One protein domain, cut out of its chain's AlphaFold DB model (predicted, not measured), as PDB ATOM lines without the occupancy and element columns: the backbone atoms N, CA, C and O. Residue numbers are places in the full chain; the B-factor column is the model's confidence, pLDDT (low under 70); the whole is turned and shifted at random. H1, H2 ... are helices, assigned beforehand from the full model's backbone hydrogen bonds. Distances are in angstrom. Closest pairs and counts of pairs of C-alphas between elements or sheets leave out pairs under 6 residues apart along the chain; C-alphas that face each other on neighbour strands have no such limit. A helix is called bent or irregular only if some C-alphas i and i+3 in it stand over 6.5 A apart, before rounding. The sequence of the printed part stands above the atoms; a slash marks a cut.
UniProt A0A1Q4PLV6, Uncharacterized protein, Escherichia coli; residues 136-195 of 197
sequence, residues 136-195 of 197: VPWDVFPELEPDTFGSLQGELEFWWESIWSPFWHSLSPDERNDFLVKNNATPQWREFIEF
ATOM      1  N   VAL A 136     188.979 202.881 135.404       94.31
ATOM      2  CA  VAL A 136     190.401 202.661 135.101       94.31
ATOM      3  C   VAL A 136     191.120 203.993 134.846       94.31
ATOM      4  O   VAL A 136     190.520 204.896 134.250       94.31
ATOM      5  N   PRO A 137     192.399 204.140 135.248       94.44
ATOM      6  CA  PRO A 137     193.117 205.410 135.146       94.44
ATOM      7  C   PRO A 137     193.137 206.012 133.735       94.44
ATOM      8  O   PRO A 137     192.909 207.210 133.580       94.44
ATOM      9  N   TRP A 138     193.331 205.184 132.706       94.00
ATOM     10  CA  TRP A 138     193.396 205.624 131.307       94.00
ATOM     11  C   TRP A 138     192.054 206.057 130.713       94.00
ATOM     12  O   TRP A 138     192.040 206.848 129.774       94.00
ATOM     13  N   ASP A 139     190.925 205.603 131.261       93.31
ATOM     14  CA  ASP A 139     189.603 206.087 130.836       93.31
ATOM     15  C   ASP A 139     189.281 207.434 131.503       93.31
ATOM     16  O   ASP A 139     188.681 208.325 130.887       93.31
ATOM     17  N   VAL A 140     189.699 207.596 132.764       94.00
ATOM     18  CA  VAL A 140     189.479 208.825 133.539       94.00
ATOM     19  C   VAL A 140     190.388 209.957 133.062       94.00
ATOM     20  O   VAL A 140     189.925 211.089 132.890       94.00
ATOM     21  N   PHE A 141     191.659 209.649 132.801       93.50
ATOM     22  CA  PHE A 141     192.683 210.591 132.355       93.50
ATOM     23  C   PHE A 141     193.314 210.125 131.032       93.50
ATOM     24  O   PHE A 141     194.486 209.757 131.009       93.50
ATOM     25  N   PRO A 142     192.577 210.157 129.906       91.69
ATOM     26  CA  PRO A 142     193.101 209.666 128.626       91.69
ATOM     27  C   PRO A 142     194.214 210.535 128.043       91.69
ATOM     28  O   PRO A 142     194.963 210.073 127.194       91.69
ATOM     29  N   GLU A 143     194.319 211.785 128.497       90.81
ATOM     30  CA  GLU A 143     195.390 212.705 128.105       90.81
ATOM     31  C   GLU A 143     196.651 212.528 128.974       90.81
ATOM     32  O   GLU A 143     197.637 213.233 128.773       90.81
ATOM     33  N   LEU A 144     196.615 211.651 129.990       91.94
ATOM     34  CA  LEU A 144     197.782 211.362 130.821       91.94
ATOM     35  C   LEU A 144     198.712 210.411 130.071       91.94
ATOM     36  O   LEU A 144     198.322 209.296 129.727       91.94
ATOM     37  N   GLU A 145     199.956 210.836 129.882       91.06
ATOM     38  CA  GLU A 145     201.037 209.994 129.379       91.06
ATOM     39  C   GLU A 145     201.843 209.438 130.565       91.06
ATOM     40  O   GLU A 145     202.594 210.193 131.185       91.06
ATOM     41  N   PRO A 146     201.723 208.141 130.908       89.06
ATOM     42  CA  PRO A 146     202.350 207.601 132.116       89.06
ATOM     43  C   PRO A 146     203.884 207.687 132.108       89.06
ATOM     44  O   PRO A 146     204.487 207.875 133.157       89.06
ATOM     45  N   ASP A 147     204.508 207.622 130.926       85.62
ATOM     46  CA  ASP A 147     205.971 207.609 130.761       85.62
ATOM     47  C   ASP A 147     206.638 208.965 131.030       85.62
ATOM     48  O   ASP A 147     207.838 209.040 131.301       85.62
ATOM     49  N   THR A 148     205.888 210.058 130.888       82.38
ATOM     50  CA  THR A 148     206.424 211.428 130.953       82.38
ATOM     51  C   THR A 148     205.906 212.194 132.162       82.38
ATOM     52  O   THR A 148     206.369 213.305 132.446       82.38
ATOM     53  N   PHE A 149     204.957 211.611 132.893       80.31
ATOM     54  CA  PHE A 149     204.329 212.258 134.022       80.31
ATOM     55  C   PHE A 149     205.193 212.141 135.279       80.31
ATOM     56  O   PHE A 149     205.687 211.076 135.627       80.31
ATOM     57  N   GLY A 150     205.395 213.271 135.956       76.81
ATOM     58  CA  GLY A 150     206.181 213.330 137.183       76.81
ATOM     59  C   GLY A 150     205.368 212.877 138.393       76.81
ATOM     60  O   GLY A 150     205.111 211.702 138.608       76.81
ATOM     61  N   SER A 151     204.983 213.832 139.235       84.81
ATOM     62  CA  SER A 151     204.261 213.547 140.476       84.81
ATOM     63  C   SER A 151     202.751 213.699 140.318       84.81
ATOM     64  O   SER A 151     202.280 214.629 139.658       84.81
ATOM     65  N   LEU A 152     201.994 212.830 140.997       91.94
ATOM     66  CA  LEU A 152     200.558 213.010 141.201       91.94
ATOM     67  C   LEU A 152     200.318 214.377 141.851       91.94
ATOM     68  O   LEU A 152     200.926 214.700 142.868       91.94
ATOM     69  N   GLN A 153     199.444 215.185 141.254       91.12
ATOM     70  CA  GLN A 153     199.057 216.479 141.817       91.12
ATOM     71  C   GLN A 153     197.629 216.860 141.422       91.12
ATOM     72  O   GLN A 153     197.117 216.466 140.369       91.12
ATOM     73  N   GLY A 154     196.982 217.668 142.263       91.62
ATOM     74  CA  GLY A 154     195.682 218.262 141.954       91.62
ATOM     75  C   GLY A 154     194.554 217.228 141.885       91.62
ATOM     76  O   GLY A 154     194.346 216.462 142.822       91.62
ATOM     77  N   GLU A 155     193.773 217.240 140.800       91.69
ATOM     78  CA  GLU A 155     192.638 216.315 140.642       91.69
ATOM     79  C   GLU A 155     193.073 214.863 140.422       91.69
ATOM     80  O   GLU A 155     192.367 213.958 140.864       91.69
ATOM     81  N   LEU A 156     194.234 214.645 139.793       93.12
ATOM     82  CA  LEU A 156     194.799 213.310 139.597       93.12
ATOM     83  C   LEU A 156     195.207 212.689 140.933       93.12
ATOM     84  O   LEU A 156     194.779 211.583 141.229       93.12
ATOM     85  N   GLU A 157     195.962 213.416 141.760       94.12
ATOM     86  CA  GLU A 157     196.328 212.968 143.114       94.12
ATOM     87  C   GLU A 157     195.087 212.662 143.946       94.12
ATOM     88  O   GLU A 157     194.981 211.595 144.541       94.12
ATOM     89  N   PHE A 158     194.100 213.561 143.935       93.62
ATOM     90  CA  PHE A 158     192.854 213.329 144.655       93.62
ATOM     91  C   PHE A 158     192.156 212.038 144.210       93.62
ATOM     92  O   PHE A 158     191.751 211.245 145.060       93.62
ATOM     93  N   TRP A 159     191.992 211.844 142.898       95.19
ATOM     94  CA  TRP A 159     191.360 210.653 142.337       95.19
ATOM     95  C   TRP A 159     192.145 209.387 142.683       95.19
ATOM     96  O   TRP A 159     191.558 208.391 143.108       95.19
ATOM     97  N   TRP A 160     193.469 209.455 142.548       95.25
ATOM     98  CA  TRP A 160     194.368 208.341 142.792       95.25
ATOM     99  C   TRP A 160     194.292 207.880 144.246       95.25
ATOM    100  O   TRP A 160     193.970 206.729 144.517       95.25
ATOM    101  N   GLU A 161     194.474 208.803 145.187       93.56
ATOM    102  CA  GLU A 161     194.498 208.506 146.621       93.56
ATOM    103  C   GLU A 161     193.119 208.147 147.182       93.56
ATOM    104  O   GLU A 161     193.002 207.332 148.095       93.56
ATOM    105  N   SER A 162     192.056 208.767 146.662       92.19
ATOM    106  CA  SER A 162     190.719 208.609 147.242       92.19
ATOM    107  C   SER A 162     189.939 207.446 146.634       92.19
ATOM    108  O   SER A 162     189.094 206.882 147.319       92.19
ATOM    109  N   ILE A 163     190.184 207.098 145.365       94.00
ATOM    110  CA  ILE A 163     189.349 206.144 144.614       94.00
ATOM    111  C   ILE A 163     190.177 204.954 144.137       94.00
ATOM    112  O   ILE A 163     189.843 203.813 144.454       94.00
ATOM    113  N   TRP A 164     191.251 205.212 143.387       94.62
ATOM    114  CA  TRP A 164     192.031 204.154 142.746       94.62
ATOM    115  C   TRP A 164     192.832 203.321 143.740       94.62
ATOM    116  O   TRP A 164     192.671 202.106 143.781       94.62
ATOM    117  N   SER A 165     193.654 203.961 144.571       93.19
ATOM    118  CA  SER A 165     194.530 203.280 145.522       93.19
ATOM    119  C   SER A 165     193.743 202.402 146.507       93.19
ATOM    120  O   SER A 165     194.088 201.226 146.626       93.19
ATOM    121  N   PRO A 166     192.638 202.853 147.139       91.81
ATOM    122  CA  PRO A 166     191.825 201.979 147.986       91.81
ATOM    123  C   PRO A 166     191.259 200.762 147.245       91.81
ATOM    124  O   PRO A 166     191.248 199.661 147.793       91.81
ATOM    125  N   PHE A 167     190.811 200.943 145.998       93.50
ATOM    126  CA  PHE A 167     190.342 199.843 145.156       93.50
ATOM    127  C   PHE A 167     191.468 198.861 144.837       93.50
ATOM    128  O   PHE A 167     191.343 197.672 145.124       93.50
ATOM    129  N   TRP A 168     192.584 199.358 144.317       94.44
ATOM    130  CA  TRP A 168     193.736 198.551 143.941       94.44
ATOM    131  C   TRP A 168     194.281 197.737 145.119       94.44
ATOM    132  O   TRP A 168     194.548 196.541 144.995       94.44
ATOM    133  N   HIS A 169     194.361 198.358 146.298       92.12
ATOM    134  CA  HIS A 169     194.818 197.704 147.518       92.12
ATOM    135  C   HIS A 169     193.844 196.660 148.066       92.12
ATOM    136  O   HIS A 169     194.291 195.739 148.750       92.12
ATOM    137  N   SER A 170     192.551 196.764 147.747       90.94
ATOM    138  CA  SER A 170     191.551 195.762 148.139       90.94
ATOM    139  C   SER A 170     191.657 194.451 147.354       90.94
ATOM    140  O   SER A 170     191.154 193.431 147.815       90.94
ATOM    141  N   LEU A 171     192.310 194.476 146.189       91.88
ATOM    142  CA  LEU A 171     192.529 193.299 145.356       91.88
ATOM    143  C   LEU A 171     193.757 192.516 145.833       91.88
ATOM    144  O   LEU A 171     194.808 193.097 146.142       91.88
ATOM    145  N   SER A 172     193.650 191.189 145.814       92.50
ATOM    146  CA  SER A 172     194.782 190.271 145.932       92.50
ATOM    147  C   SER A 172     195.729 190.376 144.722       92.50
ATOM    148  O   SER A 172     195.344 190.903 143.675       92.50
ATOM    149  N   PRO A 173     196.975 189.874 144.818       92.94
ATOM    150  CA  PRO A 173     197.914 189.904 143.695       92.94
ATOM    151  C   PRO A 173     197.372 189.266 142.405       92.94
ATOM    152  O   PRO A 173     197.575 189.819 141.324       92.94
ATOM    153  N   ASP A 174     196.643 188.153 142.519       94.88
ATOM    154  CA  ASP A 174     196.048 187.472 141.365       94.88
ATOM    155  C   ASP A 174     194.919 188.318 140.752       94.88
ATOM    156  O   ASP A 174     194.910 188.564 139.545       94.88
ATOM    157  N   GLU A 175     194.032 188.873 141.587       94.38
ATOM    158  CA  GLU A 175     192.949 189.760 141.137       94.38
ATOM    159  C   GLU A 175     193.473 191.038 140.472       94.38
ATOM    160  O   GLU A 175     192.884 191.513 139.502       94.38
ATOM    161  N   ARG A 176     194.595 191.592 140.951       94.94
ATOM    162  CA  ARG A 176     195.265 192.746 140.327       94.94
ATOM    163  C   ARG A 176     195.724 192.421 138.912       94.94
ATOM    164  O   ARG A 176     195.470 193.199 137.990       94.94
ATOM    165  N   ASN A 177     196.375 191.275 138.720       95.12
ATOM    166  CA  ASN A 177     196.817 190.859 137.393       95.12
ATOM    167  C   ASN A 177     195.624 190.597 136.461       95.12
ATOM    168  O   ASN A 177     195.607 191.101 135.333       95.12
ATOM    169  N   ASP A 178     194.606 189.885 136.944       95.31
ATOM    170  CA  ASP A 178     193.385 189.616 136.185       95.31
ATOM    171  C   ASP A 178     192.663 190.913 135.798       95.31
ATOM    172  O   ASP A 178     192.230 191.067 134.653       95.31
ATOM    173  N   PHE A 179     192.597 191.889 136.709       95.06
ATOM    174  CA  PHE A 179     192.030 193.207 136.446       95.06
ATOM    175  C   PHE A 179     192.782 193.942 135.327       95.06
ATOM    176  O   PHE A 179     192.153 194.471 134.405       95.06
ATOM    177  N   LEU A 180     194.117 193.958 135.370       95.94
ATOM    178  CA  LEU A 180     194.945 194.609 134.349       95.94
ATOM    179  C   LEU A 180     194.801 193.938 132.976       95.94
ATOM    180  O   LEU A 180     194.753 194.629 131.958       95.94
ATOM    181  N   VAL A 181     194.723 192.605 132.931       96.50
ATOM    182  CA  VAL A 181     194.507 191.853 131.685       96.50
ATOM    183  C   VAL A 181     193.110 192.119 131.131       96.50
ATOM    184  O   VAL A 181     192.984 192.510 129.972       96.50
ATOM    185  N   LYS A 182     192.067 191.982 131.961       95.69
ATOM    186  CA  LYS A 182     190.664 192.213 131.581       95.69
ATOM    187  C   LYS A 182     190.447 193.603 130.983       95.69
ATOM    188  O   LYS A 182     189.661 193.746 130.048       95.69
ATOM    189  N   ASN A 183     191.129 194.616 131.515       95.44
ATOM    190  CA  ASN A 183     190.977 196.001 131.074       95.44
ATOM    191  C   ASN A 183     192.032 196.451 130.043       95.44
ATOM    192  O   ASN A 183     192.086 197.633 129.720       95.44
ATOM    193  N   ASN A 184     192.834 195.533 129.487       95.50
ATOM    194  CA  ASN A 184     193.851 195.822 128.465       95.50
ATOM    195  C   ASN A 184     194.887 196.884 128.887       95.50
ATOM    196  O   ASN A 184     195.278 197.730 128.082       95.50
ATOM    197  N   ALA A 185     195.349 196.837 130.141       96.12
ATOM    198  CA  ALA A 185     196.360 197.761 130.647       96.12
ATOM    199  C   ALA A 185     197.667 197.649 129.841       96.12
ATOM    200  O   ALA A 185     198.261 196.563 129.762       96.12
ATOM    201  N   THR A 186     198.126 198.771 129.282       95.81
ATOM    202  CA  THR A 186     199.401 198.844 128.557       95.81
ATOM    203  C   THR A 186     200.585 198.677 129.516       95.81
ATOM    204  O   THR A 186     200.433 198.924 130.715       95.81
ATOM    205  N   PRO A 187     201.779 198.287 129.032       95.38
ATOM    206  CA  PRO A 187     202.974 198.197 129.874       95.38
ATOM    207  C   PRO A 187     203.266 199.484 130.660       95.38
ATOM    208  O   PRO A 187     203.541 199.412 131.850       95.38
ATOM    209  N   GLN A 188     203.097 200.642 130.021       94.88
ATOM    210  CA  GLN A 188     203.294 201.966 130.621       94.88
ATOM    211  C   GLN A 188     202.370 202.196 131.818       94.88
ATOM    212  O   GLN A 188     202.796 202.628 132.884       94.88
ATOM    213  N   TRP A 189     201.085 201.863 131.667       95.38
ATOM    214  CA  TRP A 189     200.123 201.994 132.758       95.38
ATOM    215  C   TRP A 189     200.387 201.012 133.895       95.38
ATOM    216  O   TRP A 189     200.163 201.363 135.050       95.38
ATOM    217  N   ARG A 190     200.872 199.803 133.592       95.38
ATOM    218  CA  ARG A 190     201.263 198.829 134.620       95.38
ATOM    219  C   ARG A 190     202.423 199.360 135.459       95.38
ATOM    220  O   ARG A 190     202.295 199.395 136.675       95.38
ATOM    221  N   GLU A 191     203.484 199.843 134.813       93.75
ATOM    222  CA  GLU A 191     204.646 200.434 135.492       93.75
ATOM    223  C   GLU A 191     204.251 201.663 136.323       93.75
ATOM    224  O   GLU A 191     204.641 201.788 137.481       93.75
ATOM    225  N   PHE A 192     203.400 202.534 135.778       94.25
ATOM    226  CA  PHE A 192     202.904 203.707 136.497       94.25
ATOM    227  C   PHE A 192     202.084 203.340 137.740       94.25
ATOM    228  O   PHE A 192     202.249 203.948 138.797       94.25
ATOM    229  N   ILE A 193     201.214 202.328 137.638       94.38
ATOM    230  CA  ILE A 193     200.458 201.816 138.787       94.38
ATOM    231  C   ILE A 193     201.410 201.229 139.832       94.38
ATOM    232  O   ILE A 193     201.260 201.544 141.006       94.38
ATOM    233  N   GLU A 194     202.391 200.422 139.421       91.75
ATOM    234  CA  GLU A 194     203.397 199.836 140.320       91.75
ATOM    235  C   GLU A 194     204.247 200.896 141.031       91.75
ATOM    236  O   GLU A 194     204.608 200.720 142.191       91.75
ATOM    237  N   PHE A 195     204.561 202.007 140.365       91.06
ATOM    238  CA  PHE A 195     205.335 203.092 140.966       91.06
ATOM    239  C   PHE A 195     204.536 203.893 142.009       91.06
ATOM    240  O   PHE A 195     205.111 204.426 142.961       91.06
TER     241      PHE A 195
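AT A GLANCE: This is residues 136 to 195 of the 197 residues of an uncharacterized protein of Escherichia coli (UniProt A0A1Q4PLV6). One long helix, H2, forms one side of a loose ring, with H3 turning off at one of its ends, H4 and the single-turn H1 across from it, and the stretch of residues 141 to 153 closing the other end. The ring is held by few contacts, and no helix touches another. The printed part has 60 residues with four named helices, H1, H2, H3 and H4 along the chain, and no named strand; its class is all helix. It is compact, with a radius of gyration of the C-alphas of 11.3 A, and spans 30 by 22 by 19 A.

IN THESE COORDINATES: H2, residues 154 to 170, is the longest helix at 23.7 A, from C-alpha 154 at (195.682, 218.262, 141.954) to C-alpha 170 at (191.551, 195.762, 148.139). It has a kink of 29 degrees near residue 163 and is irregular, but only just: C-alphas 162 and 165 are 6.8 A apart. H3, residues 173 to 182, measures 14.3 A. H4, residues 187 to 195, measures 12.4 A and ends with C-alpha 195 at (205.335, 203.092, 140.966). H1, residues 137 to 140, measures 5.2 A.

HOW THE PARTS SIT: H2 and H3 are close but not clearly touching, the closest C-alphas being those of Trp 168 and Arg 176, 7.0 A apart; they stand at a steep tilt of 61 degrees, opposite ways. H2 and H1 are close but not clearly touching, Pro 137 to Trp 164 being the closest C-alphas at 7.8 A. H3 and H4 are close but not clearly touching, at a shallow tilt of 31 degrees, opposite ways, with the C-alphas of Leu 180 and Arg 190 closest at 7.6 A. H1 and H4 are close but not clearly touching, the closest C-alphas being those of Trp 138 and Trp 189 at 7.8 A. H2 and H4 are apart, as are H1 and H3. Every O i to N i+4 pair is within hydrogen-bond range in H3 and H4, and 11 of 13 are in H2; H1 is too short for such a pair.

THE WHOLE: The two C-alphas farthest apart are those of Gly 154 and Asp 174, 30.8 A. The printed part has no cut. The link from H1 to H2 is long, with 13 residues; those from H2 to H3 and from H3 to H4 are tight. The mean pLDDT of the printed part is 92.7, and no printed residue is under 70.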